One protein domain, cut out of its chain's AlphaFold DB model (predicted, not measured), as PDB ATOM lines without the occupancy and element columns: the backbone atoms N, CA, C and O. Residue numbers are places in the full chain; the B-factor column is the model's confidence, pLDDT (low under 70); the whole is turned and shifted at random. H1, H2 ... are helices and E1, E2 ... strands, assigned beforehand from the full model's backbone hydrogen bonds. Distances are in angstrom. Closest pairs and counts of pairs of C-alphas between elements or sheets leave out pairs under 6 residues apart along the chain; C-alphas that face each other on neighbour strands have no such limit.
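This is residues 345 to 484 of the 759 residues of an uncharacterized protein of Candidatus Accumulibacter sp. 66-26 (UniProt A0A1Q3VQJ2). Three antiparallel sheets, E4-E3-E7-E9, E5-E2-E8 and E1-E6, form an elongated body of little regular structure, with H1 at one end. Named elements hold 45 of 140 printed residues, mostly strand: nine strands and one helix, E1 to E8, H1, E9. The whole is compact, radius of gyration of the C-alphas 15.9 A, spanning 47 by 31 by 22 A.

E7, residues 430 to 434, is antiparallel to E9, residues 478 to 484, N 480 to O 432 2.8 A. E3, residues 390 to 393, and E4, residues 403 to 405, are neighbour strands joined by a short link of 9 residues; the C-alphas of Gln 393 and Thr 403, which face each other, are 4.8 A apart, and N 404 and O 392 are within hydrogen-bond range at 3.0 A. H1, residues 446 to 449, is too short for O i to N i+4 pairs.

E1, residues 366 to 372, 19.4 A, begins at C-alpha (188.928, 361.311, 251.391); E9, 18.3 A, ends at (195.757, 353.725, 243.339). E2 is 382 to 385, E5 414 to 416, E6 422 to 426, E8 439 to 441.

The H1 to E9 link is long; the printed part has no cut; no printed residue is under 70 pLDDT.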
ATOM      1  N   VAL A 345     192.182 354.169 263.796       95.94
ATOM      2  CA  VAL A 345     191.259 353.394 262.963       95.94
ATOM      3  C   VAL A 345     191.072 354.136 261.652       95.94
ATOM      4  O   VAL A 345     190.788 355.329 261.670       95.94
ATOM      5  N   ALA A 346     191.223 353.442 260.525       96.88
ATOM      6  CA  ALA A 346     191.016 354.018 259.202       96.88
ATOM      7  C   ALA A 346     190.045 353.175 258.371       96.88
ATOM      8  O   ALA A 346     190.088 351.944 258.441       96.88
ATOM      9  N   SER A 347     189.224 353.814 257.532       96.38
ATOM     10  CA  SER A 347     188.445 353.101 256.504       96.38
ATOM     11  C   SER A 347     189.305 352.679 255.306       96.38
ATOM     12  O   SER A 347     188.914 351.810 254.529       96.38
ATOM     13  N   ALA A 348     190.511 353.242 255.187       95.81
ATOM     14  CA  ALA A 348     191.515 352.896 254.191       95.81
ATOM     15  C   ALA A 348     192.286 351.605 254.545       95.81
ATOM     16  O   ALA A 348     193.483 351.656 254.808       95.81
ATOM     17  N   ASN A 349     191.608 350.459 254.609       93.50
ATOM     18  CA  ASN A 349     192.070 349.280 255.358       93.50
ATOM     19  C   ASN A 349     192.319 348.002 254.528       93.50
ATOM     20  O   ASN A 349     192.150 346.893 255.042       93.50
ATOM     21  N   ALA A 350     192.716 348.112 253.258       94.81
ATOM     22  CA  ALA A 350     193.095 346.939 252.470       94.81
ATOM     23  C   ALA A 350     194.273 346.199 253.121       94.81
ATOM     24  O   ALA A 350     195.175 346.820 253.681       94.81
ATOM     25  N   SER A 351     194.289 344.868 253.016       93.25
ATOM     26  CA  SER A 351     195.334 344.043 253.635       93.25
ATOM     27  C   SER A 351     196.713 344.326 253.018       93.25
ATOM     28  O   SER A 351     196.906 344.006 251.838       93.25
ATOM     29  N   PRO A 352     197.681 344.863 253.782       91.50
ATOM     30  CA  PRO A 352     199.047 345.037 253.319       91.50
ATOM     31  C   PRO A 352     199.866 343.751 253.526       91.50
ATOM     32  O   PRO A 352     199.516 342.916 254.363       91.50
ATOM     33  N   PRO A 353     201.016 343.633 252.858       87.50
ATOM     34  CA  PRO A 353     201.351 344.292 251.605       87.50
ATOM     35  C   PRO A 353     200.644 343.532 250.471       87.50
ATOM     36  O   PRO A 353     200.563 342.307 250.470       87.50
ATOM     37  N   SER A 354     200.068 344.252 249.516       92.38
ATOM     38  CA  SER A 354     199.507 343.623 248.319       92.38
ATOM     39  C   SER A 354     199.198 344.659 247.264       92.38
ATOM     40  O   SER A 354     198.424 345.590 247.500       92.38
ATOM     41  N   ALA A 355     199.731 344.454 246.065       91.81
ATOM     42  CA  ALA A 355     199.421 345.291 244.919       91.81
ATOM     43  C   ALA A 355     198.052 344.987 244.278       91.81
ATOM     44  O   ALA A 355     197.710 345.629 243.285       91.81
ATOM     45  N   SER A 356     197.281 344.019 244.787       92.38
ATOM     46  CA  SER A 356     195.969 343.615 244.243       92.38
ATOM     47  C   SER A 356     194.823 343.600 245.267       92.38
ATOM     48  O   SER A 356     193.666 343.582 244.856       92.38
ATOM     49  N   SER A 357     195.116 343.721 246.567       94.38
ATOM     50  CA  SER A 357     194.128 343.771 247.657       94.38
ATOM     51  C   SER A 357     193.062 344.868 247.508       94.38
ATOM     52  O   SER A 357     193.293 345.910 246.891       94.38
ATOM     53  N   LEU A 358     191.884 344.609 248.073       93.31
ATOM     54  CA  LEU A 358     190.735 345.514 248.128       93.31
ATOM     55  C   LEU A 358     190.500 345.967 249.584       93.31
ATOM     56  O   LEU A 358     190.873 345.228 250.496       93.31
ATOM     57  N   PRO A 359     189.844 347.119 249.820       94.94
ATOM     58  CA  PRO A 359     189.349 348.080 248.829       94.94
ATOM     59  C   PRO A 359     190.474 348.855 248.121       94.94
ATOM     60  O   PRO A 359     191.575 349.013 248.642       94.94
ATOM     61  N   LYS A 360     190.182 349.341 246.908       93.81
ATOM     62  CA  LYS A 360     191.035 350.311 246.206       93.81
ATOM     63  C   LYS A 360     190.582 351.704 246.602       93.81
ATOM     64  O   LYS A 360     189.393 351.995 246.517       93.81
ATOM     65  N   ILE A 361     191.520 352.555 246.981       95.88
ATOM     66  CA  ILE A 361     191.241 353.940 247.359       95.88
ATOM     67  C   ILE A 361     191.999 354.817 246.380       95.88
ATOM     68  O   ILE A 361     193.141 354.510 246.048       95.88
ATOM     69  N   ARG A 362     191.402 355.882 245.861       96.94
ATOM     70  CA  ARG A 362     192.137 356.750 244.941       96.94
ATOM     71  C   ARG A 362     193.005 357.724 245.731       96.94
ATOM     72  O   ARG A 362     192.567 358.307 246.715       96.94
ATOM     73  N   ALA A 363     194.245 357.911 245.298       97.75
ATOM     74  CA  ALA A 363     195.179 358.837 245.919       97.75
ATOM     75  C   ALA A 363     194.592 360.258 245.920       97.75
ATOM     76  O   ALA A 363     194.195 360.788 244.879       97.75
ATOM     77  N   GLY A 364     194.557 360.876 247.095       97.00
ATOM     78  CA  GLY A 364     193.993 362.196 247.357       97.00
ATOM     79  C   GLY A 364     192.480 362.225 247.588       97.00
ATOM     80  O   GLY A 364     191.977 363.282 247.955       97.00
ATOM     81  N   GLU A 365     191.753 361.116 247.406       96.31
ATOM     82  CA  GLU A 365     190.354 361.041 247.844       96.31
ATOM     83  C   GLU A 365     190.254 360.914 249.372       96.31
ATOM     84  O   GLU A 365     191.166 360.375 250.013       96.31
ATOM     85  N   PRO A 366     189.152 361.411 249.961       96.75
ATOM     86  CA  PRO A 366     188.928 361.311 251.391       96.75
ATOM     87  C   PRO A 366     188.653 359.868 251.830       96.75
ATOM     88  O   PRO A 366     187.886 359.139 251.201       96.75
ATOM     89  N   PHE A 367     189.239 359.486 252.958       97.12
ATOM     90  CA  PHE A 367     188.894 358.305 253.741       97.12
ATOM     91  C   PHE A 367     188.677 358.715 255.202       97.12
ATOM     92  O   PHE A 367     189.023 359.821 255.607       97.12
ATOM     93  N   GLU A 368     188.084 357.841 256.004       97.88
ATOM     94  CA  GLU A 368     187.841 358.114 257.419       97.88
ATOM     95  C   GLU A 368     189.067 357.719 258.238       97.88
ATOM     96  O   GLU A 368     189.582 356.613 258.075       97.88
ATOM     97  N   LEU A 369     189.516 358.600 259.130       98.12
ATOM     98  CA  LEU A 369     190.570 358.341 260.107       98.12
ATOM     99  C   LEU A 369     190.098 358.796 261.487       98.12
ATOM    100  O   LEU A 369     189.529 359.872 261.633       98.12
ATOM    101  N   GLU A 370     190.339 357.991 262.509       97.19
ATOM    102  CA  GLU A 370     189.929 358.275 263.881       97.19
ATOM    103  C   GLU A 370     191.044 357.899 264.857       97.19
ATOM    104  O   GLU A 370     191.723 356.887 264.671       97.19
ATOM    105  N   ALA A 371     191.199 358.682 265.926       97.38
ATOM    106  CA  ALA A 371     192.031 358.340 267.073       97.38
ATOM    107  C   ALA A 371     191.152 358.010 268.285       97.38
ATOM    108  O   ALA A 371     190.309 358.812 268.685       97.38
ATOM    109  N   LYS A 372     191.371 356.842 268.893       95.44
ATOM    110  CA  LYS A 372     190.632 356.363 270.067       95.44
ATOM    111  C   LYS A 372     191.557 356.155 271.247       95.44
ATOM    112  O   LYS A 372     192.605 355.536 271.116       95.44
ATOM    113  N   VAL A 373     191.122 356.600 272.413       94.69
ATOM    114  CA  VAL A 373     191.730 356.272 273.710       94.69
ATOM    115  C   VAL A 373     190.625 355.691 274.586       94.69
ATOM    116  O   VAL A 373     189.458 356.035 274.393       94.69
ATOM    117  N   ALA A 374     190.945 354.796 275.522       91.69
ATOM    118  CA  ALA A 374     189.920 354.217 276.384       91.69
ATOM    119  C   ALA A 374     189.152 355.334 277.112       91.69
ATOM    120  O   ALA A 374     189.743 356.214 277.733       91.69
ATOM    121  N   SER A 375     187.821 355.328 277.010       83.25
ATOM    122  CA  SER A 375     186.978 356.400 277.565       83.25
ATOM    123  C   SER A 375     187.092 356.510 279.087       83.25
ATOM    124  O   SER A 375     186.924 357.594 279.644       83.25
ATOM    125  N   SER A 376     187.440 355.405 279.752       88.00
ATOM    126  CA  SER A 376     187.797 355.360 281.170       88.00
ATOM    127  C   SER A 376     188.963 356.278 281.529       88.00
ATOM    128  O   SER A 376     188.981 356.801 282.640       88.00
ATOM    129  N   ASP A 377     189.890 356.515 280.596       89.81
ATOM    130  CA  ASP A 377     191.128 357.248 280.850       89.81
ATOM    131  C   ASP A 377     190.874 358.754 280.996       89.81
ATOM    132  O   ASP A 377     191.688 359.458 281.580       89.81
ATOM    133  N   GLY A 378     189.760 359.288 280.482       90.31
ATOM    134  CA  GLY A 378     189.415 360.712 280.600       90.31
ATOM    135  C   GLY A 378     190.303 361.683 279.804       90.31
ATOM    136  O   GLY A 378     190.120 362.894 279.910       90.31
ATOM    137  N   TYR A 379     191.238 361.182 278.994       94.88
ATOM    138  CA  TYR A 379     192.067 361.996 278.103       94.88
ATOM    139  C   TYR A 379     191.256 362.493 276.894       94.88
ATOM    140  O   TYR A 379     190.617 361.705 276.196       94.88
ATOM    141  N   THR A 380     191.293 363.805 276.654       92.12
ATOM    142  CA  THR A 380     190.549 364.514 275.590       92.12
ATOM    143  C   THR A 380     191.468 365.379 274.716       92.12
ATOM    144  O   THR A 380     191.024 366.337 274.089       92.12
ATOM    145  N   GLY A 381     192.770 365.067 274.706       93.69
ATOM    146  CA  GLY A 381     193.779 365.852 273.996       93.69
ATOM    147  C   GLY A 381     193.769 365.673 272.477       93.69
ATOM    148  O   GLY A 381     192.955 364.950 271.891       93.69
ATOM    149  N   VAL A 382     194.701 366.368 271.831       97.00
ATOM    150  CA  VAL A 382     194.830 366.421 270.373       97.00
ATOM    151  C   VAL A 382     196.175 365.829 269.975       97.00
ATOM    152  O   VAL A 382     197.221 366.326 270.381       97.00
ATOM    153  N   LEU A 383     196.146 364.792 269.143       98.31
ATOM    154  CA  LEU A 383     197.344 364.193 268.565       98.31
ATOM    155  C   LEU A 383     197.751 364.987 267.322       98.31
ATOM    156  O   LEU A 383     196.935 365.158 266.419       98.31
ATOM    157  N   LYS A 384     199.000 365.436 267.244       98.25
ATOM    158  CA  LYS A 384     199.577 366.119 266.077       98.25
ATOM    159  C   LYS A 384     200.234 365.104 265.140       98.25
ATOM    160  O   LYS A 384     200.730 364.078 265.604       98.25
ATOM    161  N   LEU A 385     200.223 365.381 263.837       98.25
ATOM    162  CA  LEU A 385     200.892 364.577 262.816       98.25
ATOM    163  C   LEU A 385     202.398 364.866 262.803       98.25
ATOM    164  O   LEU A 385     202.826 365.997 262.592       98.25
ATOM    165  N   PHE A 386     203.187 363.811 262.940       97.44
ATOM    166  CA  PHE A 386     204.639 363.805 262.843       97.44
ATOM    167  C   PHE A 386     205.044 363.050 261.581       97.44
ATOM    168  O   PHE A 386     205.197 361.823 261.571       97.44
ATOM    169  N   SER A 387     205.144 363.789 260.473       95.00
ATOM    170  CA  SER A 387     205.339 363.233 259.128       95.00
ATOM    171  C   SER A 387     206.628 362.423 258.968       95.00
ATOM    172  O   SER A 387     206.705 361.578 258.087       95.00
ATOM    173  N   GLU A 388     207.627 362.617 259.830       94.62
ATOM    174  CA  GLU A 388     208.862 361.829 259.837       94.62
ATOM    175  C   GLU A 388     208.656 360.364 260.263       94.62
ATOM    176  O   GLU A 388     209.517 359.518 260.021       94.62
ATOM    177  N   LYS A 389     207.517 360.052 260.895       96.31
ATOM    178  CA  LYS A 389     207.093 358.686 261.240       96.31
ATOM    179  C   LYS A 389     206.130 358.086 260.211       96.31
ATOM    180  O   LYS A 389     205.807 356.904 260.301       96.31
ATOM    181  N   LEU A 390     205.702 358.871 259.222       97.31
ATOM    182  CA  LEU A 390     204.952 358.374 258.079       97.31
ATOM    183  C   LEU A 390     205.929 357.786 257.063       97.31
ATOM    184  O   LEU A 390     206.823 358.468 256.565       97.31
ATOM    185  N   THR A 391     205.745 356.518 256.724       96.38
ATOM    186  CA  THR A 391     206.531 355.862 255.675       96.38
ATOM    187  C   THR A 391     205.616 355.319 254.589       96.38
ATOM    188  O   THR A 391     204.415 355.164 254.798       96.38
ATOM    189  N   ALA A 392     206.165 355.031 253.411       95.25
ATOM    190  CA  ALA A 392     205.425 354.393 252.328       95.25
ATOM    191  C   ALA A 392     206.082 353.079 251.916       95.25
ATOM    192  O   ALA A 392     207.312 352.940 251.939       95.25
ATOM    193  N   GLN A 393     205.244 352.129 251.506       94.81
ATOM    194  CA  GLN A 393     205.690 350.854 250.961       94.81
ATOM    195  C   GLN A 393     206.597 351.076 249.749       94.81
ATOM    196  O   GLN A 393     206.284 351.870 248.858       94.81
ATOM    197  N   VAL A 394     207.715 350.356 249.703       91.56
ATOM    198  CA  VAL A 394     208.610 350.361 248.545       91.56
ATOM    199  C   VAL A 394     207.874 349.859 247.300       91.56
ATOM    200  O   VAL A 394     207.156 348.860 247.335       91.56
ATOM    201  N   SER A 395     208.044 350.547 246.172       89.94
ATOM    202  CA  SER A 395     207.297 350.224 244.953       89.94
ATOM    203  C   SER A 395     207.811 348.978 244.223       89.94
ATOM    204  O   SER A 395     207.130 348.464 243.341       89.94
ATOM    205  N   SER A 396     209.016 348.492 244.539       87.62
ATOM    206  CA  SER A 396     209.664 347.359 243.860       87.62
ATOM    207  C   SER A 396     209.024 346.000 244.159       87.62
ATOM    208  O   SER A 396     209.185 345.081 243.359       87.62
ATOM    209  N   GLN A 397     208.289 345.872 245.265       86.12
ATOM    210  CA  GLN A 397     207.673 344.621 245.706       86.12
ATOM    211  C   GLN A 397     206.297 344.855 246.340       86.12
ATOM    212  O   GLN A 397     205.919 345.985 246.654       86.12
ATOM    213  N   GLY A 398     205.524 343.784 246.500       86.06
ATOM    214  CA  GLY A 398     204.138 343.869 246.961       86.06
ATOM    215  C   GLY A 398     203.718 342.734 247.884       86.06
ATOM    216  O   GLY A 398     202.521 342.556 248.073       86.06
ATOM    217  N   ASP A 399     204.668 341.967 248.408       88.06
ATOM    218  CA  ASP A 399     204.478 340.714 249.140       88.06
ATOM    219  C   ASP A 399     205.108 340.728 250.541       88.06
ATOM    220  O   ASP A 399     204.642 339.997 251.416       88.06
ATOM    221  N   THR A 400     206.070 341.616 250.815       91.19
ATOM    222  CA  THR A 400     206.550 341.892 252.181       91.19
ATOM    223  C   THR A 400     206.468 343.380 252.538       91.19
ATOM    224  O   THR A 400     206.505 344.255 251.673       91.19
ATOM    225  N   VAL A 401     206.245 343.673 253.825       91.62
ATOM    226  CA  VAL A 401     206.121 345.052 254.317       91.62
ATOM    227  C   VAL A 401     207.518 345.644 254.425       91.62
ATOM    228  O   VAL A 401     208.293 345.242 255.290       91.62
ATOM    229  N   GLU A 402     207.823 346.612 253.572       91.69
ATOM    230  CA  GLU A 402     209.123 347.267 253.509       91.69
ATOM    231  C   GLU A 402     208.944 348.753 253.194       91.69
ATOM    232  O   GLU A 402     208.275 349.142 252.237       91.69
ATOM    233  N   THR A 403     209.562 349.596 254.013       90.12
ATOM    234  CA  THR A 403     209.522 351.050 253.862       90.12
ATOM    235  C   THR A 403     210.582 351.502 252.865       90.12
ATOM    236  O   THR A 403     211.745 351.131 252.998       90.12
ATOM    237  N   GLY A 404     210.214 352.345 251.904       87.19
ATOM    238  CA  GLY A 404     211.167 352.866 250.915       87.19
ATOM    239  C   GLY A 404     210.541 353.656 249.767       87.19
ATOM    240  O   GLY A 404     211.266 354.213 248.946       87.19
ATOM    241  N   GLY A 405     209.208 353.710 249.693       88.56
ATOM    242  CA  GLY A 405     208.501 354.622 248.798       88.56
ATOM    243  C   GLY A 405     208.538 356.065 249.306       88.56
ATOM    244  O   GLY A 405     208.918 356.339 250.447       88.56
ATOM    245  N   LEU A 406     208.085 356.999 248.472       91.25
ATOM    246  CA  LEU A 406     207.890 358.386 248.883       91.25
ATOM    247  C   LEU A 406     206.708 358.465 249.858       91.25
ATOM    248  O   LEU A 406     205.601 358.066 249.507       91.25
ATOM    249  N   ALA A 407     206.922 359.004 251.061       91.56
ATOM    250  CA  ALA A 407     205.918 359.043 252.131       91.56
ATOM    251  C   ALA A 407     204.639 359.839 251.798       91.56
ATOM    252  O   ALA A 407     203.661 359.718 252.520       91.56
ATOM    253  N   GLY A 408     204.630 360.645 250.730       93.00
ATOM    254  CA  GLY A 408     203.482 361.469 250.350       93.00
ATOM    255  C   GLY A 408     203.090 362.495 251.420       93.00
ATOM    256  O   GLY A 408     203.885 362.874 252.277       93.00
ATOM    257  N   THR A 409     201.849 362.965 251.350       96.31
ATOM    258  CA  THR A 409     201.243 363.886 252.315       96.31
ATOM    259  C   THR A 409     199.983 363.244 252.874       96.31
ATOM    260  O   THR A 409     199.100 362.862 252.106       96.31
ATOM    261  N   LEU A 410     199.915 363.138 254.202       98.00
ATOM    262  CA  LEU A 410     198.742 362.700 254.950       98.00
ATOM    263  C   LEU A 410     198.079 363.918 255.597       98.00
ATOM    264  O   LEU A 410     198.761 364.753 256.182       98.00
ATOM    265  N   THR A 411     196.757 364.005 255.512       97.19
ATOM    266  CA  THR A 411     195.946 364.975 256.262       97.19
ATOM    267  C   THR A 411     194.896 364.235 257.093       97.19
ATOM    268  O   THR A 411     194.576 363.095 256.744       97.19
ATOM    269  N   PRO A 412     194.325 364.842 258.152       97.50
ATOM    270  CA  PRO A 412     194.635 366.165 258.723       97.50
ATOM    271  C   PRO A 412     195.960 366.206 259.503       97.50
ATOM    272  O   PRO A 412     196.522 365.179 259.844       97.50
ATOM    273  N   GLU A 413     196.455 367.399 259.841       97.62
ATOM    274  CA  GLU A 413     197.669 367.553 260.670       97.62
ATOM    275  C   GLU A 413     197.424 367.279 262.163       97.62
ATOM    276  O   GLU A 413     198.354 367.293 262.969       97.62
ATOM    277  N   SER A 414     196.171 367.043 262.563       97.44
ATOM    278  CA  SER A 414     195.832 366.685 263.936       97.44
ATOM    279  C   SER A 414     194.547 365.868 264.041       97.44
ATOM    280  O   SER A 414     193.656 365.970 263.199       97.44
ATOM    281  N   LEU A 415     194.453 365.066 265.103       97.75
ATOM    282  CA  LEU A 415     193.295 364.251 265.451       97.75
ATOM    283  C   LEU A 415     192.906 364.514 266.905       97.75
ATOM    284  O   LEU A 415     193.710 364.314 267.814       97.75
ATOM    285  N   THR A 416     191.661 364.923 267.137       96.81
ATOM    286  CA  THR A 416     191.104 364.967 268.498       96.81
ATOM    287  C   THR A 416     190.676 363.559 268.890       96.81
ATOM    288  O   THR A 416     189.920 362.917 268.158       96.81
ATOM    289  N   VAL A 417     191.166 363.054 270.023       96.06
ATOM    290  CA  VAL A 417     190.831 361.688 270.446       96.06
ATOM    291  C   VAL A 417     189.349 361.565 270.792       96.06
ATOM    292  O   VAL A 417     188.760 362.468 271.382       96.06
ATOM    293  N   ASN A 418     188.743 360.428 270.445       94.56
ATOM    294  CA  ASN A 418     187.341 360.103 270.729       94.56
ATOM    295  C   ASN A 418     186.312 361.102 270.150       94.56
ATOM    296  O   ASN A 418     185.158 361.101 270.576       94.56
ATOM    297  N   ALA A 419     186.697 361.932 269.173       94.25
ATOM    298  CA  ALA A 419     185.808 362.892 268.510       94.25
ATOM    299  C   ALA A 419     185.006 362.296 267.332       94.25
ATOM    300  O   ALA A 419     184.235 363.012 266.693       94.25
ATOM    301  N   GLY A 420     185.163 360.998 267.051       93.88
ATOM    302  CA  GLY A 420     184.607 360.333 265.872       93.88
ATOM    303  C   GLY A 420     185.527 360.413 264.642       93.88
ATOM    304  O   GLY A 420     186.558 361.092 264.679       93.88
ATOM    305  N   PRO A 421     185.187 359.702 263.551       96.25
ATOM    306  CA  PRO A 421     185.996 359.698 262.337       96.25
ATOM    307  C   PRO A 421     186.028 361.064 261.646       96.25
ATOM    308  O   PRO A 421     185.009 361.746 261.532       96.25
ATOM    309  N   VAL A 422     187.201 361.442 261.140       97.56
ATOM    310  CA  VAL A 422     187.416 362.656 260.345       97.56
ATOM    311  C   VAL A 422     187.856 362.314 258.925       97.56
ATOM    312  O   VAL A 422     188.398 361.241 258.664       97.56
ATOM    313  N   SER A 423     187.640 363.249 257.999       97.25
ATOM    314  CA  SER A 423     188.077 363.118 256.609       97.25
ATOM    315  C   SER A 423     189.592 363.304 256.498       97.25
ATOM    316  O   SER A 423     190.102 364.411 256.663       97.25
ATOM    317  N   ALA A 424     190.294 362.229 256.165       97.75
ATOM    318  CA  ALA A 424     191.725 362.176 255.898       97.75
ATOM    319  C   ALA A 424     192.003 361.981 254.404       97.75
ATOM    320  O   ALA A 424     191.205 361.377 253.698       97.75
ATOM    321  N   THR A 425     193.142 362.464 253.908       97.81
ATOM    322  CA  THR A 425     193.584 362.211 252.523       97.81
ATOM    323  C   THR A 425     195.038 361.777 252.504       97.81
ATOM    324  O   THR A 425     195.813 362.172 253.372       97.81
ATOM    325  N   TYR A 426     195.414 360.976 251.508       98.12
ATOM    326  CA  TYR A 426     196.798 360.570 251.283       98.12
ATOM    327  C   TYR A 426     197.183 360.765 249.819       98.12
ATOM    328  O   TYR A 426     196.482 360.291 248.927       98.12
ATOM    329  N   SER A 427     198.272 361.483 249.553       96.50
ATOM    330  CA  SER A 427     198.566 362.007 248.212       96.50
ATOM    331  C   SER A 427     199.208 361.020 247.231       96.50
ATOM    332  O   SER A 427     199.350 361.372 246.058       96.50
ATOM    333  N   GLU A 428     199.636 359.841 247.687       95.62
ATOM    334  CA  GLU A 428     200.479 358.905 246.930       95.62
ATOM    335  C   GLU A 428     199.843 357.521 246.739       95.62
ATOM    336  O   GLU A 428     198.836 357.180 247.352       95.62
ATOM    337  N   VAL A 429     200.440 356.722 245.853       94.94
ATOM    338  CA  VAL A 429     200.028 355.337 245.553       94.94
ATOM    339  C   VAL A 429     200.692 354.338 246.505       94.94
ATOM    340  O   VAL A 429     201.779 354.584 247.026       94.94
ATOM    341  N   GLY A 430     200.051 353.185 246.701       95.31
ATOM    342  CA  GLY A 430     200.556 352.082 247.513       95.31
ATOM    343  C   GLY A 430     199.977 352.081 248.923       95.31
ATOM    344  O   GLY A 430     198.805 352.399 249.113       95.31
ATOM    345  N   TYR A 431     200.779 351.678 249.904       96.75
ATOM    346  CA  TYR A 431     200.412 351.765 251.319       96.75
ATOM    347  C   TYR A 431     201.241 352.845 251.995       96.75
ATOM    348  O   TYR A 431     202.444 352.940 251.742       96.75
ATOM    349  N   ALA A 432     200.603 353.600 252.881       96.75
ATOM    350  CA  ALA A 432     201.293 354.398 253.880       96.75
ATOM    351  C   ALA A 432     201.276 353.639 255.211       96.75
ATOM    352  O   ALA A 432     200.275 353.016 255.571       96.75
ATOM    353  N   TYR A 433     202.375 353.684 255.947       96.81
ATOM    354  CA  TYR A 433     202.491 353.105 257.275       96.81
ATOM    355  C   TYR A 433     202.661 354.233 258.279       96.81
ATOM    356  O   TYR A 433     203.654 354.961 258.262       96.81
ATOM    357  N   LEU A 434     201.668 354.370 259.151       97.44
ATOM    358  CA  LEU A 434     201.726 355.250 260.304       97.44
ATOM    359  C   LEU A 434     202.451 354.469 261.401       97.44
ATOM    360  O   LEU A 434     201.831 353.686 262.127       97.44
ATOM    361  N   GLU A 435     203.772 354.623 261.478       97.00
ATOM    362  CA  GLU A 435     204.598 354.009 262.520       97.00
ATOM    363  C   GLU A 435     204.207 354.517 263.915       97.00
ATOM    364  O   GLU A 435     203.555 355.565 264.028       97.00
ATOM    365  N   PRO A 436     204.592 353.817 264.999       97.56
ATOM    366  CA  PRO A 436     204.334 354.296 266.348       97.56
ATOM    367  C   PRO A 436     204.789 355.750 266.558       97.56
ATOM    368  O   PRO A 436     205.937 356.102 266.273       97.56
ATOM    369  N   GLY A 437     203.876 356.591 267.047       97.25
ATOM    370  CA  GLY A 437     204.088 358.024 267.256       97.25
ATOM    371  C   GLY A 437     203.912 358.915 266.019       97.25
ATOM    372  O   GLY A 437     204.336 360.068 266.075       97.25
ATOM    373  N   THR A 438     203.307 358.416 264.930       97.94
ATOM    374  CA  THR A 438     202.927 359.241 263.761       97.94
ATOM    375  C   THR A 438     201.866 360.269 264.112       97.94
ATOM    376  O   THR A 438     201.977 361.413 263.694       97.94
ATOM    377  N   TYR A 439     200.865 359.888 264.904       98.38
ATOM    378  CA  TYR A 439     200.009 360.848 265.593       98.38
ATOM    379  C   TYR A 439     200.311 360.769 267.081       98.38
ATOM    380  O   TYR A 439     200.105 359.713 267.691       98.38
ATOM    381  N   ARG A 440     200.807 361.865 267.660       97.75
ATOM    382  CA  ARG A 440     201.103 361.938 269.096       97.75
ATOM    383  C   ARG A 440     200.881 363.327 269.694       97.75
ATOM    384  O   ARG A 440     200.886 364.331 268.992       97.75
ATOM    385  N   ASP A 441     200.671 363.359 270.996       98.00
ATOM    386  CA  ASP A 441     200.629 364.536 271.853       98.00
ATOM    387  C   ASP A 441     201.870 364.500 272.752       98.00
ATOM    388  O   ASP A 441     202.030 363.582 273.563       98.00
ATOM    389  N   ASP A 442     202.755 365.475 272.547       97.00
ATOM    390  CA  ASP A 442     203.995 365.653 273.308       97.00
ATOM    391  C   ASP A 442     203.828 366.685 274.446       97.00
ATOM    392  O   ASP A 442     204.704 366.801 275.303       97.00
ATOM    393  N   ASP A 443     202.698 367.403 274.490       96.00
ATOM    394  CA  ASP A 443     202.464 368.532 275.399       96.00
ATOM    395  C   ASP A 443     201.797 368.083 276.714       96.00
ATOM    396  O   ASP A 443     202.006 368.691 277.772       96.00
ATOM    397  N   PHE A 444     201.007 366.998 276.676       96.44
ATOM    398  CA  PHE A 444     200.258 366.501 277.839       96.44
ATOM    399  C   PHE A 444     201.145 366.187 279.049       96.44
ATOM    400  O   PHE A 444     200.724 366.403 280.186       96.44
ATOM    401  N   THR A 445     202.367 365.699 278.810       96.88
ATOM    402  CA  THR A 445     203.345 365.379 279.858       96.88
ATOM    403  C   THR A 445     204.452 366.427 279.976       96.88
ATOM    404  O   THR A 445     205.599 366.092 280.274       96.88
ATOM    405  N   SER A 446     204.159 367.699 279.697       95.62
ATOM    406  CA  SER A 446     205.123 368.814 279.792       95.62
ATOM    407  C   SER A 446     205.854 368.860 281.138       95.62
ATOM    408  O   SER A 446     207.072 369.024 281.152       95.62
ATOM    409  N   VAL A 447     205.153 368.595 282.248       95.00
ATOM    410  CA  VAL A 447     205.747 368.591 283.601       95.00
ATOM    411  C   VAL A 447     206.871 367.564 283.775       95.00
ATOM    412  O   VAL A 447     207.805 367.834 284.518       95.00
ATOM    413  N   ASP A 448     206.828 366.447 283.044       97.31
ATOM    414  CA  ASP A 448     207.878 365.423 283.068       97.31
ATOM    415  C   ASP A 448     208.884 365.615 281.928       97.31
ATOM    416  O   ASP A 448     210.098 365.483 282.096       97.31
ATOM    417  N   SER A 449     208.389 365.916 280.728       96.06
ATOM    418  CA  SER A 449     209.224 365.982 279.530       96.06
ATOM    419  C   SER A 449     210.222 367.140 279.590       96.06
ATOM    420  O   SER A 449     211.358 366.980 279.144       96.06
ATOM    421  N   GLU A 450     209.870 368.279 280.188       94.88
ATOM    422  CA  GLU A 450     210.785 369.413 280.366       94.88
ATOM    423  C   GLU A 450     211.909 369.105 281.366       94.88
ATOM    424  O   GLU A 450     213.047 369.530 281.155       94.88
ATOM    425  N   ASN A 451     211.614 368.294 282.385       92.69
ATOM    426  CA  ASN A 451     212.550 367.894 283.439       92.69
ATOM    427  C   ASN A 451     213.341 366.615 283.109       92.69
ATOM    428  O   ASN A 451     214.310 366.278 283.787       92.69
ATOM    429  N   GLY A 452     212.983 365.928 282.021       94.75
ATOM    430  CA  GLY A 452     213.623 364.682 281.606       94.75
ATOM    431  C   GLY A 452     213.151 363.460 282.394       94.75
ATOM    432  O   GLY A 452     213.863 362.458 282.423       94.75
ATOM    433  N   ASP A 453     211.965 363.513 282.997       96.56
ATOM    434  CA  ASP A 453     211.362 362.468 283.839       96.56
ATOM    435  C   ASP A 453     210.586 361.404 283.043       96.56
ATOM    436  O   ASP A 453     210.053 360.435 283.583       96.56
ATOM    437  N   CYS A 454     210.629 361.522 281.718       97.75
ATOM    438  CA  CYS A 454     210.182 360.531 280.749       97.75
ATOM    439  C   CYS A 454     211.082 360.537 279.504       97.75
ATOM    440  O   CYS A 454     211.902 361.437 279.299       97.75
ATOM    441  N   VAL A 455     210.958 359.515 278.655       97.81
ATOM    442  CA  VAL A 455     211.685 359.447 277.379       97.81
ATOM    443  C   VAL A 455     210.958 360.313 276.346       97.81
ATOM    444  O   VAL A 455     209.862 359.958 275.906       97.81
ATOM    445  N   LYS A 456     211.557 361.450 275.966       96.12
ATOM    446  CA  LYS A 456     210.995 362.388 274.975       96.12
ATOM    447  C   LYS A 456     210.664 361.700 273.651       96.12
ATOM    448  O   LYS A 456     211.365 360.773 273.248       96.12
ATOM    449  N   GLU A 457     209.599 362.171 272.996       94.38
ATOM    450  CA  GLU A 457     209.149 361.727 271.662       94.38
ATOM    451  C   GLU A 457     208.882 360.211 271.553       94.38
ATOM    452  O   GLU A 457     208.878 359.623 270.468       94.38
ATOM    453  N   SER A 458     208.671 359.550 272.691       96.88
ATOM    454  CA  SER A 458     208.448 358.114 272.777       96.88
ATOM    455  C   SER A 458     207.043 357.830 273.279       96.88
ATOM    456  O   SER A 458     206.627 358.337 274.315       96.88
ATOM    457  N   VAL A 459     206.345 356.945 272.573       97.50
ATOM    458  CA  VAL A 459     205.049 356.375 272.979       97.50
ATOM    459  C   VAL A 459     205.211 355.043 273.731       97.50
ATOM    460  O   VAL A 459     204.234 354.342 273.988       97.50
ATOM    461  N   SER A 460     206.447 354.640 274.055       96.88
ATOM    462  CA  SER A 460     206.735 353.336 274.666       96.88
ATOM    463  C   SER A 460     206.137 353.208 276.065       96.88
ATOM    464  O   SER A 460     206.364 354.055 276.933       96.88
ATOM    465  N   ASN A 461     205.453 352.091 276.311       96.75
ATOM    466  CA  ASN A 461     204.997 351.677 277.642       96.75
ATOM    467  C   ASN A 461     205.981 350.723 278.333       96.75
ATOM    468  O   ASN A 461     205.702 350.230 279.418       96.75
ATOM    469  N   THR A 462     207.125 350.442 277.712       96.06
ATOM    470  CA  THR A 462     208.208 349.669 278.324       96.06
ATOM    471  C   THR A 462     209.217 350.627 278.940       96.06
ATOM    472  O   THR A 462     209.622 351.595 278.288       96.06
ATOM    473  N   LEU A 463     209.631 350.344 280.179       94.81
ATOM    474  CA  LEU A 463     210.610 351.150 280.906       94.81
ATOM    475  C   LEU A 463     211.980 351.123 280.218       94.81
ATOM    476  O   LEU A 463     212.517 350.057 279.924       94.81
ATOM    477  N   SER A 464     212.581 352.299 280.055       94.06
ATOM    478  CA  SER A 464     213.987 352.477 279.690       94.06
ATOM    479  C   SER A 464     214.633 353.407 280.711       94.06
ATOM    480  O   SER A 464     214.166 354.525 280.913       94.06
ATOM    481  N   GLY A 465     215.644 352.924 281.439       89.56
ATOM    482  CA  GLY A 465     216.241 353.685 282.547       89.56
ATOM    483  C   GLY A 465     215.244 354.049 283.660       89.56
ATOM    484  O   GLY A 465     215.378 355.101 284.275       89.56
ATOM    485  N   GLY A 466     214.217 353.216 283.879       90.69
ATOM    486  CA  GLY A 466     213.148 353.477 284.852       90.69
ATOM    487  C   GLY A 466     212.055 354.438 284.372       90.69
ATOM    488  O   GLY A 466     211.162 354.751 285.150       90.69
ATOM    489  N   LYS A 467     212.083 354.868 283.103       95.94
ATOM    490  CA  LYS A 467     211.166 355.870 282.543       95.94
ATOM    491  C   LYS A 467     210.300 355.289 281.432       95.94
ATOM    492  O   LYS A 467     210.792 354.535 280.590       95.94
ATOM    493  N   PHE A 468     209.024 355.661 281.406       97.88
ATOM    494  CA  PHE A 468     208.163 355.452 280.240       97.88
ATOM    495  C   PHE A 468     208.389 356.557 279.202       97.88
ATOM    496  O   PHE A 468     209.049 357.562 279.474       97.88
ATOM    497  N   GLY A 469     207.848 356.378 277.999       97.81
ATOM    498  CA  GLY A 469     207.795 357.455 277.012       97.81
ATOM    499  C   GLY A 469     206.909 358.617 277.468       97.81
ATOM    500  O   GLY A 469     205.951 358.377 278.200       97.81
ATOM    501  N   CYS A 470     207.223 359.846 277.061       97.81
ATOM    502  CA  CYS A 470     206.432 361.041 277.374       97.81
ATOM    503  C   CYS A 470     205.127 361.109 276.564       97.81
ATOM    504  O   CYS A 470     204.082 361.518 277.053       97.81
ATOM    505  N   SER A 471     205.173 360.680 275.309       97.75
ATOM    506  CA  SER A 471     204.144 360.994 274.328       97.75
ATOM    507  C   SER A 471     202.918 360.090 274.453       97.75
ATOM    508  O   SER A 471     203.031 358.880 274.670       97.75
ATOM    509  N   ILE A 472     201.733 360.652 274.214       98.06
ATOM    510  CA  ILE A 472     200.498 359.882 274.005       98.06
ATOM    511  C   ILE A 472     200.280 359.777 272.506       98.06
ATOM    512  O   ILE A 472     200.142 360.793 271.846       98.06
ATOM    513  N   GLY A 473     200.225 358.580 271.937       97.50
ATOM    514  CA  GLY A 473     200.033 358.443 270.495       97.50
ATOM    515  C   GLY A 473     199.798 357.011 270.068       97.50
ATOM    516  O   GLY A 473     199.615 356.128 270.910       97.50
ATOM    517  N   ASN A 474     199.806 356.770 268.760       97.50
ATOM    518  CA  ASN A 474     199.653 355.416 268.245       97.50
ATOM    519  C   ASN A 474     200.849 354.542 268.630       97.50
ATOM    520  O   ASN A 474     201.986 354.886 268.331       97.50
ATOM    521  N   THR A 475     200.603 353.425 269.315       95.69
ATOM    522  CA  THR A 475     201.659 352.512 269.801       95.69
ATOM    523  C   THR A 475     201.915 351.343 268.862       95.69
ATOM    524  O   THR A 475     202.944 350.677 268.958       95.69
ATOM    525  N   THR A 476     200.998 351.110 267.928       94.62
ATOM    526  CA  THR A 476     201.113 350.109 266.875       94.62
ATOM    527  C   THR A 476     201.172 350.789 265.515       94.62
ATOM    528  O   THR A 476     200.634 351.885 265.310       94.62
ATOM    529  N   ARG A 477     201.852 350.130 264.574       95.06
ATOM    530  CA  ARG A 477     201.844 350.537 263.171       95.06
ATOM    531  C   ARG A 477     200.431 350.373 262.615       95.06
ATOM    532  O   ARG A 477     199.886 349.271 262.679       95.06
ATOM    533  N   LEU A 478     199.885 351.429 262.014       96.12
ATOM    534  CA  LEU A 478     198.654 351.355 261.228       96.12
ATOM    535  C   LEU A 478     198.992 351.451 259.731       96.12
ATOM    536  O   LEU A 478     199.438 352.504 259.275       96.12
ATOM    537  N   PRO A 479     198.788 350.384 258.948       95.25
ATOM    538  CA  PRO A 479     198.803 350.481 257.497       95.25
ATOM    539  C   PRO A 479     197.521 351.141 256.978       95.25
ATOM    540  O   PRO A 479     196.423 350.766 257.383       95.25
ATOM    541  N   VAL A 480     197.665 352.072 256.036       96.19
ATOM    542  CA  VAL A 480     196.559 352.641 255.258       96.19
ATOM    543  C   VAL A 480     196.807 352.445 253.766       96.19
ATOM    544  O   VAL A 480     197.913 352.658 253.270       96.19
ATOM    545  N   GLY A 481     195.790 352.000 253.035       94.62
ATOM    546  CA  GLY A 481     195.884 351.674 251.611       94.62
ATOM    547  C   GLY A 481     194.915 350.558 251.220       94.62
ATOM    548  O   GLY A 481     194.083 350.163 252.023       94.62
ATOM    549  N   ARG A 482     194.948 350.031 249.994       95.06
ATOM    550  CA  ARG A 482     195.875 350.367 248.910       95.06
ATOM    551  C   ARG A 482     195.382 351.585 248.140       95.06
ATOM    552  O   ARG A 482     194.294 351.559 247.562       95.06
ATOM    553  N   PHE A 483     196.232 352.597 248.051       97.44
ATOM    554  CA  PHE A 483     196.006 353.743 247.190       97.44
ATOM    555  C   PHE A 483     196.400 353.426 245.741       97.44
ATOM    556  O   PHE A 483     197.479 352.892 245.488       97.44
ATOM    557  N   ILE A 484     195.527 353.749 244.793       97.12
ATOM    558  CA  ILE A 484     195.757 353.725 243.339       97.12
ATOM    559  C   ILE A 484     195.703 355.162 242.804       97.12
ATOM    560  O   ILE A 484     195.171 356.033 243.495       97.12
TER     561      ILE A 484